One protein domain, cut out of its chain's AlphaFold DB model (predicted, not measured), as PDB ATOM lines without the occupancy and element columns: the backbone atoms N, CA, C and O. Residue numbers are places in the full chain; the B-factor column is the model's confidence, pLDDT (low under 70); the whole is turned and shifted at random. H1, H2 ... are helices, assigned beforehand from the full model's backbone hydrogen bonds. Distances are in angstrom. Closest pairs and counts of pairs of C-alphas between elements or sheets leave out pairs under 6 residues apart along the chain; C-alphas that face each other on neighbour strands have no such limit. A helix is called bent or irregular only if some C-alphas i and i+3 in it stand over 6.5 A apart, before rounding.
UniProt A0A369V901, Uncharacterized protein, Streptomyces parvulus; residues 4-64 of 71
ATOM      1  N   THR A   4     -17.327 -39.338  97.048       89.19
ATOM      2  CA  THR A   4     -16.734 -40.363  97.916       89.19
ATOM      3  C   THR A   4     -15.771 -41.263  97.144       89.19
ATOM      4  O   THR A   4     -14.747 -41.664  97.683       89.19
ATOM      5  N   GLN A   5     -16.066 -41.567  95.875       90.81
ATOM      6  CA  GLN A   5     -15.183 -42.374  95.024       90.81
ATOM      7  C   GLN A   5     -13.899 -41.608  94.690       90.81
ATOM      8  O   GLN A   5     -12.815 -42.171  94.798       90.81
ATOM      9  N   GLN A   6     -14.017 -40.318  94.362       91.56
ATOM     10  CA  GLN A   6     -12.867 -39.442  94.141       91.56
ATOM     11  C   GLN A   6     -11.990 -39.355  95.397       91.56
ATOM     12  O   GLN A   6     -10.786 -39.580  95.325       91.56
ATOM     13  N   TYR A   7     -12.608 -39.149  96.562       90.62
ATOM     14  CA  TYR A   7     -11.900 -39.127  97.839       90.62
ATOM     15  C   TYR A   7     -11.099 -40.410  98.105       90.62
ATOM     16  O   TYR A   7      -9.973 -40.338  98.590       90.62
ATOM     17  N   LEU A   8     -11.646 -41.587  97.780       92.12
ATOM     18  CA  LEU A   8     -10.924 -42.852  97.955       92.12
ATOM     19  C   LEU A   8      -9.681 -42.934  97.062       92.12
ATOM     20  O   LEU A   8      -8.639 -43.408  97.517       92.12
ATOM     21  N   LEU A   9      -9.771 -42.447  95.823       93.44
ATOM     22  CA  LEU A   9      -8.633 -42.396  94.904       93.44
ATOM     23  C   LEU A   9      -7.571 -41.400  95.378       93.44
ATOM     24  O   LEU A   9      -6.384 -41.726  95.370       93.44
ATOM     25  N   ASP A  10      -7.988 -40.225  95.845       90.56
ATOM     26  CA  ASP A  10      -7.073 -39.195  96.345       90.56
ATOM     27  C   ASP A  10      -6.398 -39.624  97.650       90.56
ATOM     28  O   ASP A  10      -5.197 -39.429  97.817       90.56
ATOM     29  N   ALA A  11      -7.125 -40.294  98.548       91.19
ATOM     30  CA  ALA A  11      -6.559 -40.869  99.763       91.19
ATOM     31  C   ALA A  11      -5.563 -41.995  99.453       91.19
ATOM     32  O   ALA A  11      -4.512 -42.082 100.089       91.19
ATOM     33  N   HIS A  12      -5.867 -42.847  98.468       92.75
ATOM     34  CA  HIS A  12      -4.937 -43.876  98.009       92.75
ATOM     35  C   HIS A  12      -3.670 -43.245  97.421       92.75
ATOM     36  O   HIS A  12      -2.565 -43.606  97.815       92.75
ATOM     37  N   ARG A  13      -3.812 -42.242  96.546       94.19
ATOM     38  CA  ARG A  13      -2.679 -41.508  95.967       94.19
ATOM     39  C   ARG A  13      -1.833 -40.818  97.040       94.19
ATOM     40  O   ARG A  13      -0.616 -40.957  97.005       94.19
ATOM     41  N   ALA A  14      -2.455 -40.122  97.991       92.88
ATOM     42  CA  ALA A  14      -1.748 -39.433  99.068       92.88
ATOM     43  C   ALA A  14      -0.895 -40.408  99.894       92.88
ATOM     44  O   ALA A  14       0.277 -40.147 100.140       92.88
ATOM     45  N   ARG A  15      -1.434 -41.594 100.210       91.19
ATOM     46  CA  ARG A  15      -0.680 -42.648 100.910       91.19
ATOM     47  C   ARG A  15       0.515 -43.157 100.109       91.19
ATOM     48  O   ARG A  15       1.564 -43.383 100.698       91.19
ATOM     49  N   GLN A  16       0.369 -43.314  98.795       93.44
ATOM     50  CA  GLN A  16       1.468 -43.753  97.930       93.44
ATOM     51  C   GLN A  16       2.567 -42.692  97.783       93.44
ATOM     52  O   GLN A  16       3.726 -43.047  97.606       93.44
ATOM     53  N   LEU A  17       2.211 -41.406  97.856       93.62
ATOM     54  CA  LEU A  17       3.145 -40.283  97.732       93.62
ATOM     55  C   LEU A  17       3.722 -39.814  99.080       93.62
ATOM     56  O   LEU A  17       4.584 -38.944  99.092       93.62
ATOM     57  N   GLY A  18       3.267 -40.374 100.208       91.62
ATOM     58  CA  GLY A  18       3.656 -39.912 101.547       91.62
ATOM     59  C   GLY A  18       3.045 -38.562 101.943       91.62
ATOM     60  O   GLY A  18       3.469 -37.953 102.920       91.62
ATOM     61  N   GLU A  19       2.037 -38.109 101.203       91.56
ATOM     62  CA  GLU A  19       1.330 -36.851 101.423       91.56
ATOM     63  C   GLU A  19       0.214 -37.019 102.468       91.56
ATOM     64  O   GLU A  19      -0.333 -38.120 102.651       91.56
ATOM     65  N   PRO A  20      -0.174 -35.942 103.174       88.62
ATOM     66  CA  PRO A  20      -1.253 -36.005 104.142       88.62
ATOM     67  C   PRO A  20      -2.572 -36.376 103.455       88.62
ATOM     68  O   PRO A  20      -2.935 -35.851 102.402       88.62
ATOM     69  N   VAL A  21      -3.316 -37.285 104.086       86.44
ATOM     70  CA  VAL A  21      -4.614 -37.736 103.573       86.44
ATOM     71  C   VAL A  21      -5.587 -36.550 103.553       86.44
ATOM     72  O   VAL A  21      -5.693 -35.844 104.564       86.44
ATOM     73  N   PRO A  22      -6.320 -36.325 102.445       82.25
ATOM     74  CA  PRO A  22      -7.320 -35.270 102.385       82.25
ATOM     75  C   PRO A  22      -8.376 -35.454 103.487       82.25
ATOM     76  O   PRO A  22      -8.646 -36.576 103.922       82.25
ATOM     77  N   PRO A  23      -9.003 -34.374 103.977       84.25
ATOM     78  CA  PRO A  23     -10.074 -34.494 104.954       84.25
ATOM     79  C   PRO A  23     -11.268 -35.237 104.346       84.25
ATOM     80  O   PRO A  23     -11.659 -34.982 103.207       84.25
ATOM     81  N   ALA A  24     -11.871 -36.143 105.119       83.31
ATOM     82  CA  ALA A  24     -13.013 -36.908 104.640       83.31
ATOM     83  C   ALA A  24     -14.187 -35.982 104.265       83.31
ATOM     84  O   ALA A  24     -14.538 -35.088 105.054       83.31
ATOM     85  N   PRO A  25     -14.822 -36.200 103.100       81.81
ATOM     86  CA  PRO A  25     -15.987 -35.431 102.688       81.81
ATOM     87  C   PRO A  25     -17.116 -35.612 103.711       81.81
ATOM     88  O   PRO A  25     -17.309 -36.701 104.254       81.81
ATOM     89  N   GLY A  26     -17.846 -34.539 104.015       82.25
ATOM     90  CA  GLY A  26     -18.915 -34.550 105.019       82.25
ATOM     91  C   GLY A  26     -18.467 -34.170 106.434       82.25
ATOM     92  O   GLY A  26     -19.308 -33.884 107.288       82.25
ATOM     93  N   THR A  27     -17.163 -34.146 106.735       82.38
ATOM     94  CA  THR A  27     -16.683 -33.792 108.087       82.38
ATOM     95  C   THR A  27     -16.894 -32.318 108.420       82.38
ATOM     96  O   THR A  27     -17.235 -31.988 109.562       82.38
ATOM     97  N   HIS A  28     -16.720 -31.431 107.440       83.56
ATOM     98  CA  HIS A  28     -16.922 -29.998 107.621       83.56
ATOM     99  C   HIS A  28     -18.409 -29.682 107.811       83.56
ATOM    100  O   HIS A  28     -18.794 -29.005 108.764       83.56
ATOM    101  N   GLU A  29     -19.259 -30.271 106.980       85.56
ATOM    102  CA  GLU A  29     -20.709 -30.120 107.002       85.56
ATOM    103  C   GLU A  29     -21.287 -30.609 108.335       85.56
ATOM    104  O   GLU A  29     -22.082 -29.913 108.968       85.56
ATOM    105  N   LEU A  30     -20.826 -31.759 108.838       86.06
ATOM    106  CA  LEU A  30     -21.223 -32.267 110.153       86.06
ATOM    107  C   LEU A  30     -20.793 -31.340 111.300       86.06
ATOM    108  O   LEU A  30     -21.554 -31.163 112.257       86.06
ATOM    109  N   ARG A  31     -19.604 -30.725 111.220       86.75
ATOM    110  CA  ARG A  31     -19.154 -29.726 112.206       86.75
ATOM    111  C   ARG A  31     -20.045 -28.487 112.189       86.75
ATOM    112  O   ARG A  31     -20.463 -28.038 113.256       86.75
ATOM    113  N   VAL A  32     -20.386 -27.980 111.005       89.50
ATOM    114  CA  VAL A  32     -21.285 -26.828 110.837       89.50
ATOM    115  C   VAL A  32     -22.670 -27.133 111.405       89.50
ATOM    116  O   VAL A  32     -23.201 -26.355 112.200       89.50
ATOM    117  N   LEU A  33     -23.236 -28.296 111.075       89.00
ATOM    118  CA  LEU A  33     -24.528 -28.725 111.607       89.00
ATOM    119  C   LEU A  33     -24.497 -28.843 113.133       89.00
ATOM    120  O   LEU A  33     -25.415 -28.376 113.808       89.00
ATOM    121  N   ARG A  34     -23.433 -29.421 113.698       87.56
ATOM    122  CA  ARG A  34     -23.266 -29.526 115.151       87.56
ATOM    123  C   ARG A  34     -23.223 -28.150 115.818       87.56
ATOM    124  O   ARG A  34     -23.965 -27.932 116.775       87.56
ATOM    125  N   ALA A  35     -22.430 -27.222 115.287       89.81
ATOM    126  CA  ALA A  35     -22.339 -25.858 115.802       89.81
ATOM    127  C   ALA A  35     -23.692 -25.126 115.727       89.81
ATOM    128  O   ALA A  35     -24.099 -24.442 116.670       89.81
ATOM    129  N   TRP A  36     -24.440 -25.319 114.638       91.62
ATOM    130  CA  TRP A  36     -25.784 -24.763 114.489       91.62
ATOM    131  C   TRP A  36     -26.759 -25.302 115.545       91.62
ATOM    132  O   TRP A  36     -27.483 -24.529 116.184       91.62
ATOM    133  N   TRP A  37     -26.745 -26.615 115.787       85.19
ATOM    134  CA  TRP A  37     -27.560 -27.254 116.825       85.19
ATOM    135  C   TRP A  37     -27.203 -26.770 118.234       85.19
ATOM    136  O   TRP A  37     -28.100 -26.494 119.038       85.19
ATOM    137  N   GLU A  38     -25.912 -26.624 118.534       87.69
ATOM    138  CA  GLU A  38     -25.422 -26.099 119.811       87.69
ATOM    139  C   GLU A  38     -25.874 -24.648 120.025       87.69
ATOM    140  O   GLU A  38     -26.439 -24.324 121.074       87.69
ATOM    141  N   ARG A  39     -25.768 -23.797 118.997       88.81
ATOM    142  CA  ARG A  39     -26.261 -22.413 119.049       88.81
ATOM    143  C   ARG A  39     -27.770 -22.342 119.264       88.81
ATOM    144  O   ARG A  39     -28.245 -21.522 120.051       88.81
ATOM    145  N   ARG A  40     -28.544 -23.201 118.594       86.19
ATOM    146  CA  ARG A  40     -30.001 -23.274 118.781       86.19
ATOM    147  C   ARG A  40     -30.358 -23.695 120.206       86.19
ATOM    148  O   ARG A  40     -31.277 -23.126 120.794       86.19
ATOM    149  N   ARG A  41     -29.622 -24.651 120.777       82.69
ATOM    150  CA  ARG A  41     -29.792 -25.071 122.174       82.69
ATOM    151  C   ARG A  41     -29.483 -23.932 123.140       82.69
ATOM    152  O   ARG A  41     -30.275 -23.700 124.047       82.69
ATOM    153  N   PHE A  42     -28.380 -23.220 122.929       84.06
ATOM    154  CA  PHE A  42     -27.994 -22.078 123.754       84.06
ATOM    155  C   PHE A  42     -29.058 -20.972 123.733       84.06
ATOM    156  O   PHE A  42     -29.499 -20.511 124.780       84.06
ATOM    157  N   ARG A  43     -29.579 -20.633 122.547       86.62
ATOM    158  CA  ARG A  43     -30.688 -19.675 122.408       86.62
ATOM    159  C   ARG A  43     -31.963 -20.117 123.125       86.62
ATOM    160  O   ARG A  43     -32.664 -19.279 123.674       86.62
ATOM    161  N   ALA A  44     -32.265 -21.415 123.139       82.81
ATOM    162  CA  ALA A  44     -33.418 -21.932 123.876       82.81
ATOM    163  C   ALA A  44     -33.284 -21.703 125.391       82.81
ATOM    164  O   ALA A  44     -34.270 -21.338 126.024       82.81
ATOM    165  N   VAL A  45     -32.075 -21.870 125.940       81.69
ATOM    166  CA  VAL A  45     -31.777 -21.597 127.358       81.69
ATOM    167  C   VAL A  45     -31.938 -20.115 127.674       81.69
ATOM    168  O   VAL A  45     -32.601 -19.781 128.650       81.69
ATOM    169  N   LEU A  46     -31.402 -19.231 126.824       85.88
ATOM    170  CA  LEU A  46     -31.580 -17.782 126.980       85.88
ATOM    171  C   LEU A  46     -33.055 -17.363 126.930       85.88
ATOM    172  O   LEU A  46     -33.460 -16.451 127.638       85.88
ATOM    173  N   ALA A  47     -33.876 -18.060 126.143       86.50
ATOM    174  CA  ALA A  47     -35.320 -17.842 126.075       86.50
ATOM    175  C   ALA A  47     -36.104 -18.480 127.247       86.50
ATOM    176  O   ALA A  47     -37.315 -18.665 127.141       86.50
ATOM    177  N   GLY A  48     -35.429 -18.905 128.324       80.94
ATOM    178  CA  GLY A  48     -36.056 -19.525 129.497       80.94
ATOM    179  C   GLY A  48     -36.636 -20.920 129.243       80.94
ATOM    180  O   GLY A  48     -37.309 -21.484 130.107       80.94
ATOM    181  N   ARG A  49     -36.399 -21.518 128.065       75.44
ATOM    182  CA  ARG A  49     -36.877 -22.871 127.762       75.44
ATOM    183  C   ARG A  49     -35.855 -23.882 128.283       75.44
ATOM    184  O   ARG A  49     -34.662 -23.747 127.998       75.44
ATOM    185  N   PRO A  50     -36.287 -24.947 128.987       66.44
ATOM    186  CA  PRO A  50     -35.366 -25.979 129.438       66.44
ATOM    187  C   PRO A  50     -34.633 -26.562 128.228       66.44
ATOM    188  O   PRO A  50     -35.243 -26.800 127.183       66.44
ATOM    189  N   ALA A  51     -33.324 -26.790 128.353       64.62
ATOM    190  CA  ALA A  51     -32.488 -27.355 127.299       64.62
ATOM    191  C   ALA A  51     -32.886 -28.816 127.001       64.62
ATOM    192  O   ALA A  51     -32.189 -29.761 127.376       64.62
ATOM    193  N   ARG A  52     -34.008 -29.019 126.298       64.75
ATOM    194  CA  ARG A  52     -34.625 -30.331 126.014       64.75
ATOM    195  C   ARG A  52     -33.690 -31.308 125.277       64.75
ATOM    196  O   ARG A  52     -33.975 -32.498 125.229       64.75
ATOM    197  N   GLY A  53     -32.557 -30.847 124.740       59.88
ATOM    198  CA  GLY A  53     -31.578 -31.671 124.020       59.88
ATOM    199  C   GLY A  53     -30.650 -32.531 124.893       59.88
ATOM    200  O   GLY A  53     -30.092 -33.506 124.397       59.88
ATOM    201  N   GLY A  54     -30.470 -32.217 126.184       60.00
ATOM    202  CA  GLY A  54     -29.593 -33.007 127.069       60.00
ATOM    203  C   GLY A  54     -30.171 -34.380 127.408       60.00
ATOM    204  O   GLY A  54     -29.450 -35.380 127.435       60.00
ATOM    205  N   LEU A  55     -31.494 -34.432 127.585       59.84
ATOM    206  CA  LEU A  55     -32.208 -35.642 127.976       59.84
ATOM    207  C   LEU A  55     -32.098 -36.742 126.911       59.84
ATOM    208  O   LEU A  55     -31.922 -37.902 127.262       59.84
ATOM    209  N   TRP A  56     -32.129 -36.395 125.619       58.41
ATOM    210  CA  TRP A  56     -32.012 -37.364 124.520       58.41
ATOM    211  C   TRP A  56     -30.647 -38.058 124.474       58.41
ATOM    212  O   TRP A  56     -30.585 -39.278 124.308       58.41
ATOM    213  N   LEU A  57     -29.557 -37.309 124.678       57.28
ATOM    214  CA  LEU A  57     -28.198 -37.861 124.731       57.28
ATOM    215  C   LEU A  57     -28.009 -38.768 125.956       57.28
ATOM    216  O   LEU A  57     -27.477 -39.871 125.827       57.28
ATOM    217  N   LEU A  58     -28.518 -38.351 127.122       58.38
ATOM    218  CA  LEU A  58     -28.544 -39.172 128.340       58.38
ATOM    219  C   LEU A  58     -29.362 -40.460 128.146       58.38
ATOM    220  O   LEU A  58     -28.917 -41.545 128.527       58.38
ATOM    221  N   ARG A  59     -30.519 -40.369 127.480       58.75
ATOM    222  CA  ARG A  59     -31.387 -41.520 127.182       58.75
ATOM    223  C   ARG A  59     -30.717 -42.507 126.221       58.75
ATOM    224  O   ARG A  59     -30.824 -43.716 126.415       58.75
ATOM    225  N   ARG A  60     -29.968 -42.011 125.227       57.22
ATOM    226  CA  ARG A  60     -29.203 -42.843 124.281       57.22
ATOM    227  C   ARG A  60     -28.034 -43.567 124.962       57.22
ATOM    228  O   ARG A  60     -27.786 -44.731 124.654       57.22
ATOM    229  N   ARG A  61     -27.377 -42.921 125.937       56.25
ATOM    230  CA  ARG A  61     -26.288 -43.505 126.744       56.25
ATOM    231  C   ARG A  61     -26.761 -44.592 127.716       56.25
ATOM    232  O   ARG A  61     -26.013 -45.528 127.973       56.25
ATOM    233  N   ARG A  62     -27.992 -44.496 128.239       57.38
ATOM    234  CA  ARG A  62     -28.603 -45.573 129.046       57.38
ATOM    235  C   ARG A  62     -28.935 -46.811 128.210       57.38
ATOM    236  O   ARG A  62     -28.684 -47.913 128.670       57.38
ATOM    237  N   ARG A  63     -29.425 -46.648 126.975       59.41
ATOM    238  CA  ARG A  63     -29.744 -47.789 126.089       59.41
ATOM    239  C   ARG A  63     -28.521 -48.550 125.567       59.41
ATOM    240  O   ARG A  63     -28.650 -49.710 125.212       59.41
ATOM    241  N   SER A  64     -27.349 -47.918 125.522       58.69
ATOM    242  CA  SER A  64     -26.095 -48.551 125.070       58.69
ATOM    243  C   SER A  64     -25.306 -49.231 126.196       58.69
ATOM    244  O   SER A  64     -24.301 -49.878 125.928       58.69
TER     245      SER A  64
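This is residues 4 to 64 of the 71 residues of an uncharacterized protein of Streptomyces parvulus (UniProt A0A369V901). Picture an open, drawn-out chain of three helices, with the long helix H2 in the middle, H1 beyond one end of it and H3 turned off steeply from near the other end. The link from H1 folds back before it reaches H2, and residues 55 to 64, of which 55 to 63 belong to H3, stick out as an arm; no two helices touch. The printed part has 61 residues with three named helices, in the order H1, H2, H3, and no named strand; its class is all helix. The whole is extended, with a radius of gyration of the C-alphas of 18.7 A, and its outline is elongated, 54 by 28 by 19 A.

Begin with the longest helix, H2, residues 27 to 46: find C-alpha 27 at (-16.683, -33.792, 108.087), and from there the helix runs 28.9 A to C-alpha 46 at (-31.580, -17.782, 126.980). Go back to the first printed residue, Thr 4, with its C-alpha at (-16.734, -40.363, 97.916); here H1, residues 4 to 17, begins, and it runs 19.9 A to C-alpha 17. Past H2, look for H3 at residues 53 to 63, 16.4 A long, which ends with C-alpha 63 at (-29.744, -47.789, 126.089).

Start from H2 and look at Arg 41, where H3 comes near: H2 and H3 are close but not clearly touching, with 1 pair of C-alphas within 8 A, those of Arg 41 and Gly 53, 7.1 A apart. Their lines stand at a steep tilt of 62 degrees, and they run opposite ways. Their centres are 17.3 A apart. H1 and H2 are apart, and H1 and H3 are apart too. Residues 27 to 36, which belong to H2, stand free, with no C-alpha 8 or more residues away along the chain within 10 A. In the backbones of H1 and H2, every O i to N i+4 pair is within hydrogen-bond range; in H3, 6 of 7 are. No helix is bent or irregular.

For the full length, go from Gln 16 to Gly 48, whose C-alphas are the two farthest apart, at 54.7 A. The C-alphas of the first and last printed residues, Thr 4 and Ser 64, are 29.9 A apart. The printed part has no cut. Both links are short, 9 residues from H1 to H2 and 6 from H2 to H3. In the B-factor column the mean pLDDT of the printed part is 80.7; look at residues 50 to 64 for the model's low confidence, under 70, with a mean of 58 in H3.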